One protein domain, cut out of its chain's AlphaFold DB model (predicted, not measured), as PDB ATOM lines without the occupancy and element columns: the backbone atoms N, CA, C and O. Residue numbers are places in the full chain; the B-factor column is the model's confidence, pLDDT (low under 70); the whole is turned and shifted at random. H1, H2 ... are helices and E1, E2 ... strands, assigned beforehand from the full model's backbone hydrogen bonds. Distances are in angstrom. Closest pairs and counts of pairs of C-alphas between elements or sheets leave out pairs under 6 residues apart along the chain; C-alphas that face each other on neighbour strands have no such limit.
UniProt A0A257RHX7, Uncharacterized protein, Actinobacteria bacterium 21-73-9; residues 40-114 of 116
ATOM      1  N   ALA A  40       3.530  43.388 -17.350       92.19
ATOM      2  CA  ALA A  40       4.383  44.168 -16.458       92.19
ATOM      3  C   ALA A  40       4.393  43.656 -15.009       92.19
ATOM      4  O   ALA A  40       5.429  43.707 -14.358       92.19
ATOM      5  N   ALA A  41       3.259  43.170 -14.493       92.38
ATOM      6  CA  ALA A  41       3.197  42.625 -13.141       92.38
ATOM      7  C   ALA A  41       3.924  41.278 -13.045       92.38
ATOM      8  O   ALA A  41       4.687  41.068 -12.106       92.38
ATOM      9  N   LEU A  42       3.714  40.379 -14.014       89.56
ATOM     10  CA  LEU A  42       4.376  39.072 -14.027       89.56
ATOM     11  C   LEU A  42       5.875  39.178 -14.325       89.56
ATOM     12  O   LEU A  42       6.645  38.369 -13.823       89.56
ATOM     13  N   SER A  43       6.288  40.159 -15.132       91.00
ATOM     14  CA  SER A  43       7.687  40.354 -15.510       91.00
ATOM     15  C   SER A  43       8.461  41.276 -14.556       91.00
ATOM     16  O   SER A  43       9.618  41.578 -14.835       91.00
ATOM     17  N   ALA A  44       7.844  41.763 -13.471       91.38
ATOM     18  CA  ALA A  44       8.398  42.824 -12.622       91.38
ATOM     19  C   ALA A  44       9.752  42.467 -11.986       91.38
ATOM     20  O   ALA A  44      10.605  43.340 -11.827       91.38
ATOM     21  N   ASP A  45       9.947  41.190 -11.658       87.75
ATOM     22  CA  ASP A  45      11.164  40.690 -11.012       87.75
ATOM     23  C   ASP A  45      12.241  40.245 -12.025       87.75
ATOM     24  O   ASP A  45      13.344  39.863 -11.630       87.75
ATOM     25  N   TYR A  46      11.963  40.318 -13.333       85.75
ATOM     26  CA  TYR A  46      12.912  39.953 -14.384       85.75
ATOM     27  C   TYR A  46      13.631  41.187 -14.927       85.75
ATOM     28  O   TYR A  46      13.037  42.234 -15.187       85.75
ATOM     29  N   THR A  47      14.935  41.055 -15.146       87.38
ATOM     30  CA  THR A  47      15.757  42.091 -15.775       87.38
ATOM     31  C   THR A  47      15.978  41.776 -17.250       87.38
ATOM     32  O   THR A  47      15.889  40.627 -17.674       87.38
ATOM     33  N   HIS A  48      16.275  42.808 -18.044       89.00
ATOM     34  CA  HIS A  48      16.569  42.676 -19.479       89.00
ATOM     35  C   HIS A  48      15.445  42.047 -20.315       89.00
ATOM     36  O   HIS A  48      15.723  41.447 -21.349       89.00
ATOM     37  N   VAL A  49      14.188  42.194 -19.889       89.19
ATOM     38  CA  VAL A  49      13.029  41.788 -20.691       89.19
ATOM     39  C   VAL A  49      12.920  42.718 -21.897       89.19
ATOM     40  O   VAL A  49      12.690  43.915 -21.735       89.19
ATOM     41  N   ASP A  50      13.103  42.169 -23.091       91.62
ATOM     42  CA  ASP A  50      12.933  42.892 -24.352       91.62
ATOM     43  C   ASP A  50      11.456  42.943 -24.749       91.62
ATOM     44  O   ASP A  50      10.905  44.007 -25.034       91.62
ATOM     45  N   SER A  51      10.781  41.796 -24.693       90.69
ATOM     46  CA  SER A  51       9.367  41.694 -25.041       90.69
ATOM     47  C   SER A  51       8.676  40.553 -24.299       90.69
ATOM     48  O   SER A  51       9.290  39.550 -23.952       90.69
ATOM     49  N   VAL A  52       7.373  40.702 -24.049       90.06
ATOM     50  CA  VAL A  52       6.510  39.641 -23.504       90.06
ATOM     51  C   VAL A  52       5.552  39.220 -24.608       90.06
ATOM     52  O   VAL A  52       4.688  40.001 -25.007       90.06
ATOM     53  N   GLN A  53       5.714  38.003 -25.124       88.94
ATOM     54  CA  GLN A  53       4.915  37.493 -26.241       88.94
ATOM     55  C   GLN A  53       3.592  36.872 -25.788       88.94
ATOM     56  O   GLN A  53       2.630  36.845 -26.554       88.94
ATOM     57  N   GLY A  54       3.519  36.386 -24.549       85.06
ATOM     58  CA  GLY A  54       2.301  35.800 -24.001       85.06
ATOM     59  C   GLY A  54       2.312  35.785 -22.482       85.06
ATOM     60  O   GLY A  54       3.356  35.632 -21.862       85.06
ATOM     61  N   TYR A  55       1.148  35.954 -21.868       88.50
ATOM     62  CA  TYR A  55       0.995  35.836 -20.424       88.50
ATOM     63  C   TYR A  55      -0.446  35.492 -20.061       88.50
ATOM     64  O   TYR A  55      -1.372  35.624 -20.864       88.50
ATOM     65  N   GLY A  56      -0.647  35.082 -18.818       85.31
ATOM     66  CA  GLY A  56      -1.975  34.932 -18.244       85.31
ATOM     67  C   GLY A  56      -1.915  34.408 -16.825       85.31
ATOM     68  O   GLY A  56      -0.867  33.971 -16.353       85.31
ATOM     69  N   CYS A  57      -3.052  34.467 -16.143       84.19
ATOM     70  CA  CYS A  57      -3.157  34.087 -14.741       84.19
ATOM     71  C   CYS A  57      -4.414  33.268 -14.503       84.19
ATOM     72  O   CYS A  57      -5.432  33.454 -15.168       84.19
ATOM     73  N   SER A  58      -4.335  32.372 -13.531       79.19
ATOM     74  CA  SER A  58      -5.451  31.564 -13.068       79.19
ATOM     75  C   SER A  58      -5.292  31.338 -11.572       79.19
ATOM     76  O   SER A  58      -4.343  30.689 -11.129       79.19
ATOM     77  N   GLY A  59      -6.219  31.882 -10.782       80.38
ATOM     78  CA  GLY A  59      -6.107  31.863  -9.324       80.38
ATOM     79  C   GLY A  59      -4.811  32.534  -8.855       80.38
ATOM     80  O   GLY A  59      -4.513  33.652  -9.262       80.38
ATOM     81  N   GLY A  60      -4.037  31.837  -8.019       83.25
ATOM     82  CA  GLY A  60      -2.752  32.313  -7.495       83.25
ATOM     83  C   GLY A  60      -1.539  32.040  -8.391       83.25
ATOM     84  O   GLY A  60      -0.415  32.239  -7.939       83.25
ATOM     85  N   PHE A  61      -1.735  31.562  -9.624       84.50
ATOM     86  CA  PHE A  61      -0.654  31.227 -10.556       84.50
ATOM     87  C   PHE A  61      -0.711  32.074 -11.825       84.50
ATOM     88  O   PHE A  61      -1.783  32.491 -12.268       84.50
ATOM     89  N   GLY A  62       0.451  32.275 -12.436       84.88
ATOM     90  CA  GLY A  62       0.613  32.950 -13.713       84.88
ATOM     91  C   GLY A  62       1.668  32.280 -14.584       84.88
ATOM     92  O   GLY A  62       2.511  31.533 -14.091       84.88
ATOM     93  N   TYR A  63       1.613  32.547 -15.884       83.75
ATOM     94  CA  TYR A  63       2.686  32.224 -16.821       83.75
ATOM     95  C   TYR A  63       3.089  33.458 -17.599       83.75
ATOM     96  O   TYR A  63       2.259  34.326 -17.881       83.75
ATOM     97  N   LEU A  64       4.349  33.476 -18.005       85.69
ATOM     98  CA  LEU A  64       4.869  34.436 -18.955       85.69
ATOM     99  C   LEU A  64       5.748  33.724 -19.981       85.69
ATOM    100  O   LEU A  64       6.566  32.874 -19.641       85.69
ATOM    101  N   TRP A  65       5.557  34.087 -21.241       87.25
ATOM    102  CA  TRP A  65       6.470  33.832 -22.339       87.25
ATOM    103  C   TRP A  65       7.059  35.180 -22.730       87.25
ATOM    104  O   TRP A  65       6.330  36.092 -23.133       87.25
ATOM    105  N   MET A  66       8.362  35.317 -22.526       86.31
ATOM    106  CA  MET A  66       9.084  36.552 -22.779       86.31
ATOM    107  C   MET A  66      10.414  36.286 -23.468       86.31
ATOM    108  O   MET A  66      10.998  35.210 -23.342       86.31
ATOM    109  N   THR A  67      10.914  37.303 -24.147       88.00
ATOM    110  CA  THR A  67      12.283  37.382 -24.622       88.00
ATOM    111  C   THR A  67      13.100  38.212 -23.644       88.00
ATOM    112  O   THR A  67      12.704  39.315 -23.260       88.00
ATOM    113  N   VAL A  68      14.257  37.681 -23.267       85.25
ATOM    114  CA  VAL A  68      15.255  38.341 -22.430       85.25
ATOM    115  C   VAL A  68      16.524  38.556 -23.251       85.25
ATOM    116  O   VAL A  68      16.928  37.692 -24.026       85.25
ATOM    117  N   GLY A  69      17.176  39.701 -23.064       85.56
ATOM    118  CA  GLY A  69      18.353  40.093 -23.835       85.56
ATOM    119  C   GLY A  69      17.991  40.750 -25.166       85.56
ATOM    120  O   GLY A  69      16.836  41.042 -25.435       85.56
ATOM    121  N   SER A  70      18.996  41.038 -25.991       84.12
ATOM    122  CA  SER A  70      18.795  41.641 -27.315       84.12
ATOM    123  C   SER A  70      19.873  41.188 -28.299       84.12
ATOM    124  O   SER A  70      20.994  40.837 -27.907       84.12
ATOM    125  N   GLY A  71      19.542  41.195 -29.591       84.75
ATOM    126  CA  GLY A  71      20.473  40.848 -30.664       84.75
ATOM    127  C   GLY A  71      20.988  39.412 -30.552       84.75
ATOM    128  O   GLY A  71      20.218  38.467 -30.448       84.75
ATOM    129  N   ALA A  72      22.310  39.231 -30.567       84.00
ATOM    130  CA  ALA A  72      22.925  37.900 -30.513       84.00
ATOM    131  C   ALA A  72      22.799  37.195 -29.145       84.00
ATOM    132  O   ALA A  72      23.098  36.008 -29.056       84.00
ATOM    133  N   ALA A  73      22.389  37.912 -28.092       79.88
ATOM    134  CA  ALA A  73      22.197  37.374 -26.741       79.88
ATOM    135  C   ALA A  73      20.710  37.218 -26.373       79.88
ATOM    136  O   ALA A  73      20.372  37.119 -25.196       79.88
ATOM    137  N   GLU A  74      19.824  37.256 -27.368       82.81
ATOM    138  CA  GLU A  74      18.390  37.084 -27.182       82.81
ATOM    139  C   GLU A  74      18.039  35.631 -26.822       82.81
ATOM    140  O   GLU A  74      18.478  34.688 -27.485       82.81
ATOM    141  N   VAL A  75      17.223  35.448 -25.780       77.88
ATOM    142  CA  VAL A  75      16.721  34.142 -25.342       77.88
ATOM    143  C   VAL A  75      15.228  34.235 -25.040       77.88
ATOM    144  O   VAL A  75      14.798  35.069 -24.245       77.88
ATOM    145  N   SER A  76      14.431  33.344 -25.630       77.25
ATOM    146  CA  SER A  76      13.028  33.175 -25.249       77.25
ATOM    147  C   SER A  76      12.909  32.258 -24.036       77.25
ATOM    148  O   SER A  76      13.385  31.124 -24.054       77.25
ATOM    149  N   VAL A  77      12.229  32.737 -23.000       76.31
ATOM    150  CA  VAL A  77      12.028  32.041 -21.730       76.31
ATOM    151  C   VAL A  77      10.531  31.884 -21.483       76.31
ATOM    152  O   VAL A  77       9.734  32.779 -21.775       76.31
ATOM    153  N   THR A  78      10.126  30.732 -20.955       81.00
ATOM    154  CA  THR A  78       8.769  30.527 -20.440       81.00
ATOM    155  C   THR A  78       8.846  30.188 -18.967       81.00
ATOM    156  O   THR A  78       9.450  29.182 -18.598       81.00
ATOM    157  N   GLU A  79       8.194  31.003 -18.151       80.81
ATOM    158  CA  GLU A  79       8.234  30.913 -16.698       80.81
ATOM    159  C   GLU A  79       6.831  30.738 -16.124       80.81
ATOM    160  O   GLU A  79       5.834  31.209 -16.679       80.81
ATOM    161  N   VAL A  80       6.771  30.063 -14.978       82.81
ATOM    162  CA  VAL A  80       5.567  29.952 -14.155       82.81
ATOM    163  C   VAL A  80       5.826  30.711 -12.867       82.81
ATOM    164  O   VAL A  80       6.860  30.526 -12.229       82.81
ATOM    165  N   VAL A  81       4.870  31.538 -12.467       85.81
ATOM    166  CA  VAL A  81       4.937  32.335 -11.245       85.81
ATOM    167  C   VAL A  81       3.754  32.029 -10.339       85.81
ATOM    168  O   VAL A  81       2.678  31.633 -10.788       85.81
ATOM    169  N   ARG A  82       3.952  32.220  -9.041       88.19
ATOM    170  CA  ARG A  82       2.914  32.175  -8.013       88.19
ATOM    171  C   ARG A  82       2.832  33.543  -7.353       88.19
ATOM    172  O   ARG A  82       3.861  34.166  -7.110       88.19
ATOM    173  N   TYR A  83       1.627  34.003  -7.054       87.81
ATOM    174  CA  TYR A  83       1.446  35.235  -6.305       87.81
ATOM    175  C   TYR A  83       1.719  34.980  -4.821       87.81
ATOM    176  O   TYR A  83       1.096  34.117  -4.199       87.81
ATOM    177  N   ASP A  84       2.683  35.702  -4.264       88.69
ATOM    178  CA  ASP A  84       2.931  35.769  -2.832       88.69
ATOM    179  C   ASP A  84       2.061  36.887  -2.253       88.69
ATOM    180  O   ASP A  84       2.349  38.070  -2.428       88.69
ATOM    181  N   GLU A  85       0.979  36.507  -1.572       87.44
ATOM    182  CA  GLU A  85       0.059  37.458  -0.941       87.44
ATOM    183  C   GLU A  85       0.715  38.247   0.200       87.44
ATOM    184  O   GLU A  85       0.344  39.396   0.436       87.44
ATOM    185  N   GLY A  86       1.705  37.667   0.890       87.88
ATOM    186  CA  GLY A  86       2.412  38.325   1.988       87.88
ATOM    187  C   GLY A  86       3.371  39.408   1.498       87.88
ATOM    188  O   GLY A  86       3.505  40.451   2.137       87.88
ATOM    189  N   ALA A  87       4.008  39.179   0.349       87.12
ATOM    190  CA  ALA A  87       4.897  40.141  -0.302       87.12
ATOM    191  C   ALA A  87       4.209  40.984  -1.396       87.12
ATOM    192  O   ALA A  87       4.845  41.870  -1.964       87.12
ATOM    193  N   ALA A  88       2.935  40.709  -1.697       88.81
ATOM    194  CA  ALA A  88       2.145  41.328  -2.761       88.81
ATOM    195  C   ALA A  88       2.853  41.359  -4.133       88.81
ATOM    196  O   ALA A  88       2.825  42.368  -4.840       88.81
ATOM    197  N   ARG A  89       3.509  40.253  -4.513       90.12
ATOM    198  CA  ARG A  89       4.271  40.147  -5.770       90.12
ATOM    199  C   ARG A  89       4.226  38.752  -6.375       90.12
ATOM    200  O   ARG A  89       3.948  37.769  -5.693       90.12
ATOM    201  N   TRP A  90       4.554  38.664  -7.657       89.38
ATOM    202  CA  TRP A  90       4.776  37.393  -8.336       89.38
ATOM    203  C   TRP A  90       6.176  36.866  -8.027       89.38
ATOM    204  O   TRP A  90       7.135  37.623  -8.061       89.38
ATOM    205  N   VAL A  91       6.292  35.574  -7.731       89.12
ATOM    206  CA  VAL A  91       7.574  34.887  -7.524       89.12
ATOM    207  C   VAL A  91       7.631  33.634  -8.388       89.12
ATOM    208  O   VAL A  91       6.594  33.000  -8.594       89.12
ATOM    209  N   ASN A  92       8.811  33.244  -8.882       85.88
ATOM    210  CA  ASN A  92       8.944  32.016  -9.673       85.88
ATOM    211  C   ASN A  92       8.398  30.822  -8.881       85.88
ATOM    212  O   ASN A  92       8.741  30.595  -7.716       85.88
ATOM    213  N   ALA A  93       7.522  30.058  -9.522       79.12
ATOM    214  CA  ALA A  93       7.006  28.828  -8.967       79.12
ATOM    215  C   ALA A  93       8.100  27.757  -9.059       79.12
ATOM    216  O   ALA A  93       8.675  27.524 -10.121       79.12
ATOM    217  N   GLU A  94       8.386  27.080  -7.948       71.81
ATOM    218  CA  GLU A  94       9.365  25.995  -7.937       71.81
ATOM    219  C   GLU A  94       8.904  24.844  -8.843       71.81
ATOM    220  O   GLU A  94       7.976  24.097  -8.520       71.81
ATOM    221  N   ARG A  95       9.567  24.678  -9.993       66.12
ATOM    222  CA  ARG A  95       9.168  23.699 -11.016       66.12
ATOM    223  C   ARG A  95       9.112  22.274 -10.455       66.12
ATOM    224  O   ARG A  95       8.188  21.546 -10.781       66.12
ATOM    225  N   ALA A  96      10.010  21.893  -9.546       61.16
ATOM    226  CA  ALA A  96       9.999  20.562  -8.926       61.16
ATOM    227  C   ALA A  96       8.718  20.261  -8.122       61.16
ATOM    228  O   ALA A  96       8.320  19.104  -8.002       61.16
ATOM    229  N   TYR A  97       8.066  21.295  -7.590       62.41
ATOM    230  CA  TYR A  97       6.855  21.157  -6.788       62.41
ATOM    231  C   TYR A  97       5.580  21.251  -7.641       62.41
ATOM    232  O   TYR A  97       4.608  20.542  -7.385       62.41
ATOM    233  N   TYR A  98       5.580  22.102  -8.674       60.72
ATOM    234  CA  TYR A  98       4.378  22.400  -9.468       60.72
ATOM    235  C   TYR A  98       4.334  21.694 -10.842       60.72
ATOM    236  O   TYR A  98       3.252  21.504 -11.402       60.72
ATOM    237  N   CYS A  99       5.474  21.240 -11.373       61.59
ATOM    238  CA  CYS A  99       5.580  20.554 -12.662       61.59
ATOM    239  C   CYS A  99       5.599  19.031 -12.498       61.59
ATOM    240  O   CYS A  99       6.631  18.431 -12.215       61.59
ATOM    241  N   VAL A 100       4.457  18.377 -12.736       59.69
ATOM    242  CA  VAL A 100       4.353  16.905 -12.736       59.69
ATOM    243  C   VAL A 100       4.342  16.379 -14.174       59.69
ATOM    244  O   VAL A 100       3.420  16.677 -14.936       59.69
ATOM    245  N   ALA A 101       5.339  15.565 -14.539       48.97
ATOM    246  CA  ALA A 101       5.441  14.942 -15.860       48.97
ATOM    247  C   ALA A 101       4.252  14.000 -16.159       48.97
ATOM    248  O   ALA A 101       3.791  13.262 -15.289       48.97
ATOM    249  N   GLY A 102       3.764  13.995 -17.406       41.66
ATOM    250  CA  GLY A 102       2.786  13.008 -17.895       41.66
ATOM    251  C   GLY A 102       1.303  13.306 -17.628       41.66
ATOM    252  O   GLY A 102       0.457  12.490 -17.979       41.66
ATOM    253  N   ARG A 103       0.946  14.467 -17.062       39.94
ATOM    254  CA  ARG A 103      -0.449  14.949 -17.030       39.94
ATOM    255  C   ARG A 103      -0.612  16.158 -17.948       39.94
ATOM    256  O   ARG A 103      -0.222  17.251 -17.554       39.94
ATOM    257  N   LEU A 104      -1.246  15.969 -19.108       35.78
ATOM    258  CA  LEU A 104      -1.774  17.059 -19.947       35.78
ATOM    259  C   LEU A 104      -2.890  17.794 -19.179       35.78
ATOM    260  O   LEU A 104      -3.902  17.157 -18.875       35.78
ATOM    261  N   PRO A 105      -2.747  19.081 -18.818       45.81
ATOM    262  CA  PRO A 105      -3.710  19.740 -17.943       45.81
ATOM    263  C   PRO A 105      -4.417  20.928 -18.605       45.81
ATOM    264  O   PRO A 105      -3.898  21.585 -19.500       45.81
ATOM    265  N   ALA A 106      -5.596  21.250 -18.082       46.50
ATOM    266  CA  ALA A 106      -6.415  22.380 -18.517       46.50
ATOM    267  C   ALA A 106      -5.886  23.768 -18.075       46.50
ATOM    268  O   ALA A 106      -6.527  24.771 -18.376       46.50
ATOM    269  N   TYR A 107      -4.757  23.843 -17.353       50.59
ATOM    270  CA  TYR A 107      -4.333  25.031 -16.599       50.59
ATOM    271  C   TYR A 107      -2.907  25.510 -16.918       50.59
ATOM    272  O   TYR A 107      -1.987  24.733 -17.175       50.59
ATOM    273  N   VAL A 108      -2.773  26.834 -16.847       51.50
ATOM    274  CA  VAL A 108      -1.618  27.697 -17.132       51.50
ATOM    275  C   VAL A 108      -0.289  27.241 -16.503       51.50
ATOM    276  O   VAL A 108       0.747  27.285 -17.163       51.50
ATOM    277  N   GLU A 109      -0.312  26.749 -15.262       46.41
ATOM    278  CA  GLU A 109       0.871  26.392 -14.455       46.41
ATOM    279  C   GLU A 109       1.754  25.267 -15.030       46.41
ATOM    280  O   GLU A 109       2.813  24.980 -14.485       46.41
ATOM    281  N   ARG A 110       1.327  24.610 -16.115       51.69
ATOM    282  CA  ARG A 110       2.022  23.464 -16.722       51.69
ATOM    283  C   ARG A 110       2.493  23.685 -18.161       51.69
ATOM    284  O   ARG A 110       3.180  22.819 -18.696       51.69
ATOM    285  N   TRP A 111       2.239  24.858 -18.750       51.78
ATOM    286  CA  TRP A 111       2.848  25.262 -20.030       51.78
ATOM    287  C   TRP A 111       4.330  25.622 -19.859       51.78
ATOM    288  O   TRP A 111       5.173  25.133 -20.604       51.78
ATOM    289  N   GLY A 112       4.678  26.358 -18.797       50.84
ATOM    290  CA  GLY A 112       6.078  26.625 -18.443       50.84
ATOM    291  C   GLY A 112       6.808  25.430 -17.817       50.84
ATOM    292  O   GLY A 112       7.980  25.525 -17.491       50.84
ATOM    293  N   CYS A 113       6.157  24.274 -17.663       55.34
ATOM    294  CA  CYS A 113       6.797  23.030 -17.219       55.34
ATOM    295  C   CYS A 113       7.412  22.213 -18.365       55.34
ATOM    296  O   CYS A 113       8.118  21.243 -18.103       55.34
ATOM    297  N   HIS A 114       7.145  22.599 -19.616       53.31
ATOM    298  CA  HIS A 114       7.680  21.953 -20.816       53.31
ATOM    299  C   HIS A 114       8.665  22.836 -21.601       53.31
ATOM    300  O   HIS A 114       9.199  22.383 -22.611       53.31
TER     301      HIS A 114
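What this domain is: This is residues 40 to 114 of the 116 residues of an uncharacterized protein of Actinobacteria bacterium 21-73-9 (UniProt A0A257RHX7). A strongly twisted wall of four strands, E1 to E4, is followed by a tiny helix, H1, and a long looping tail, residues 99 to 114. The strands form a meander, E1 E2 E3 E4, each the antiparallel neighbour of the one before. The class is mostly strand, with 36 of 75 printed residues, under half, in named elements. The whole is compact, radius of gyration of the C-alphas 12.7 A, spanning 35 by 32 by 19 A.

How they stand to each other: E1, residues 49 to 58, bends by 70 degrees at residue 53. It forms a hairpin with E2, residues 61 to 68, N 53 and O 65 being 2.8 A apart. E2 bends by 52 degrees at residue 65 and forms a hairpin with E3, residues 75 to 84 (N 64 and O 79, 3.0 A). E3 and E4, residues 89 to 92, form a hairpin at 126 degrees between directions (N 82 and O 91, 2.8 A). Edge strands E1 and E4 are apart. H1, residues 95 to 98, is only just on the sheet, with 5 pairs of C-alphas within 10 A, and only grazes it; it is too short for an O i to N i+4 pair.

Where its parts are: E1 begins at C-alpha 49 (13.029, 41.788, -20.691) and measures 22.5 A, E2 21.1 A, E3 26.4 A. H1 ends at C-alpha 98 (4.378, 22.400, -9.468).

The domain as a whole: The farthest C-alphas, of Ala 72 and Gly 86, are 38.4 A apart. The printed part has no cut. Residues 95 to 114 have pLDDT under 70.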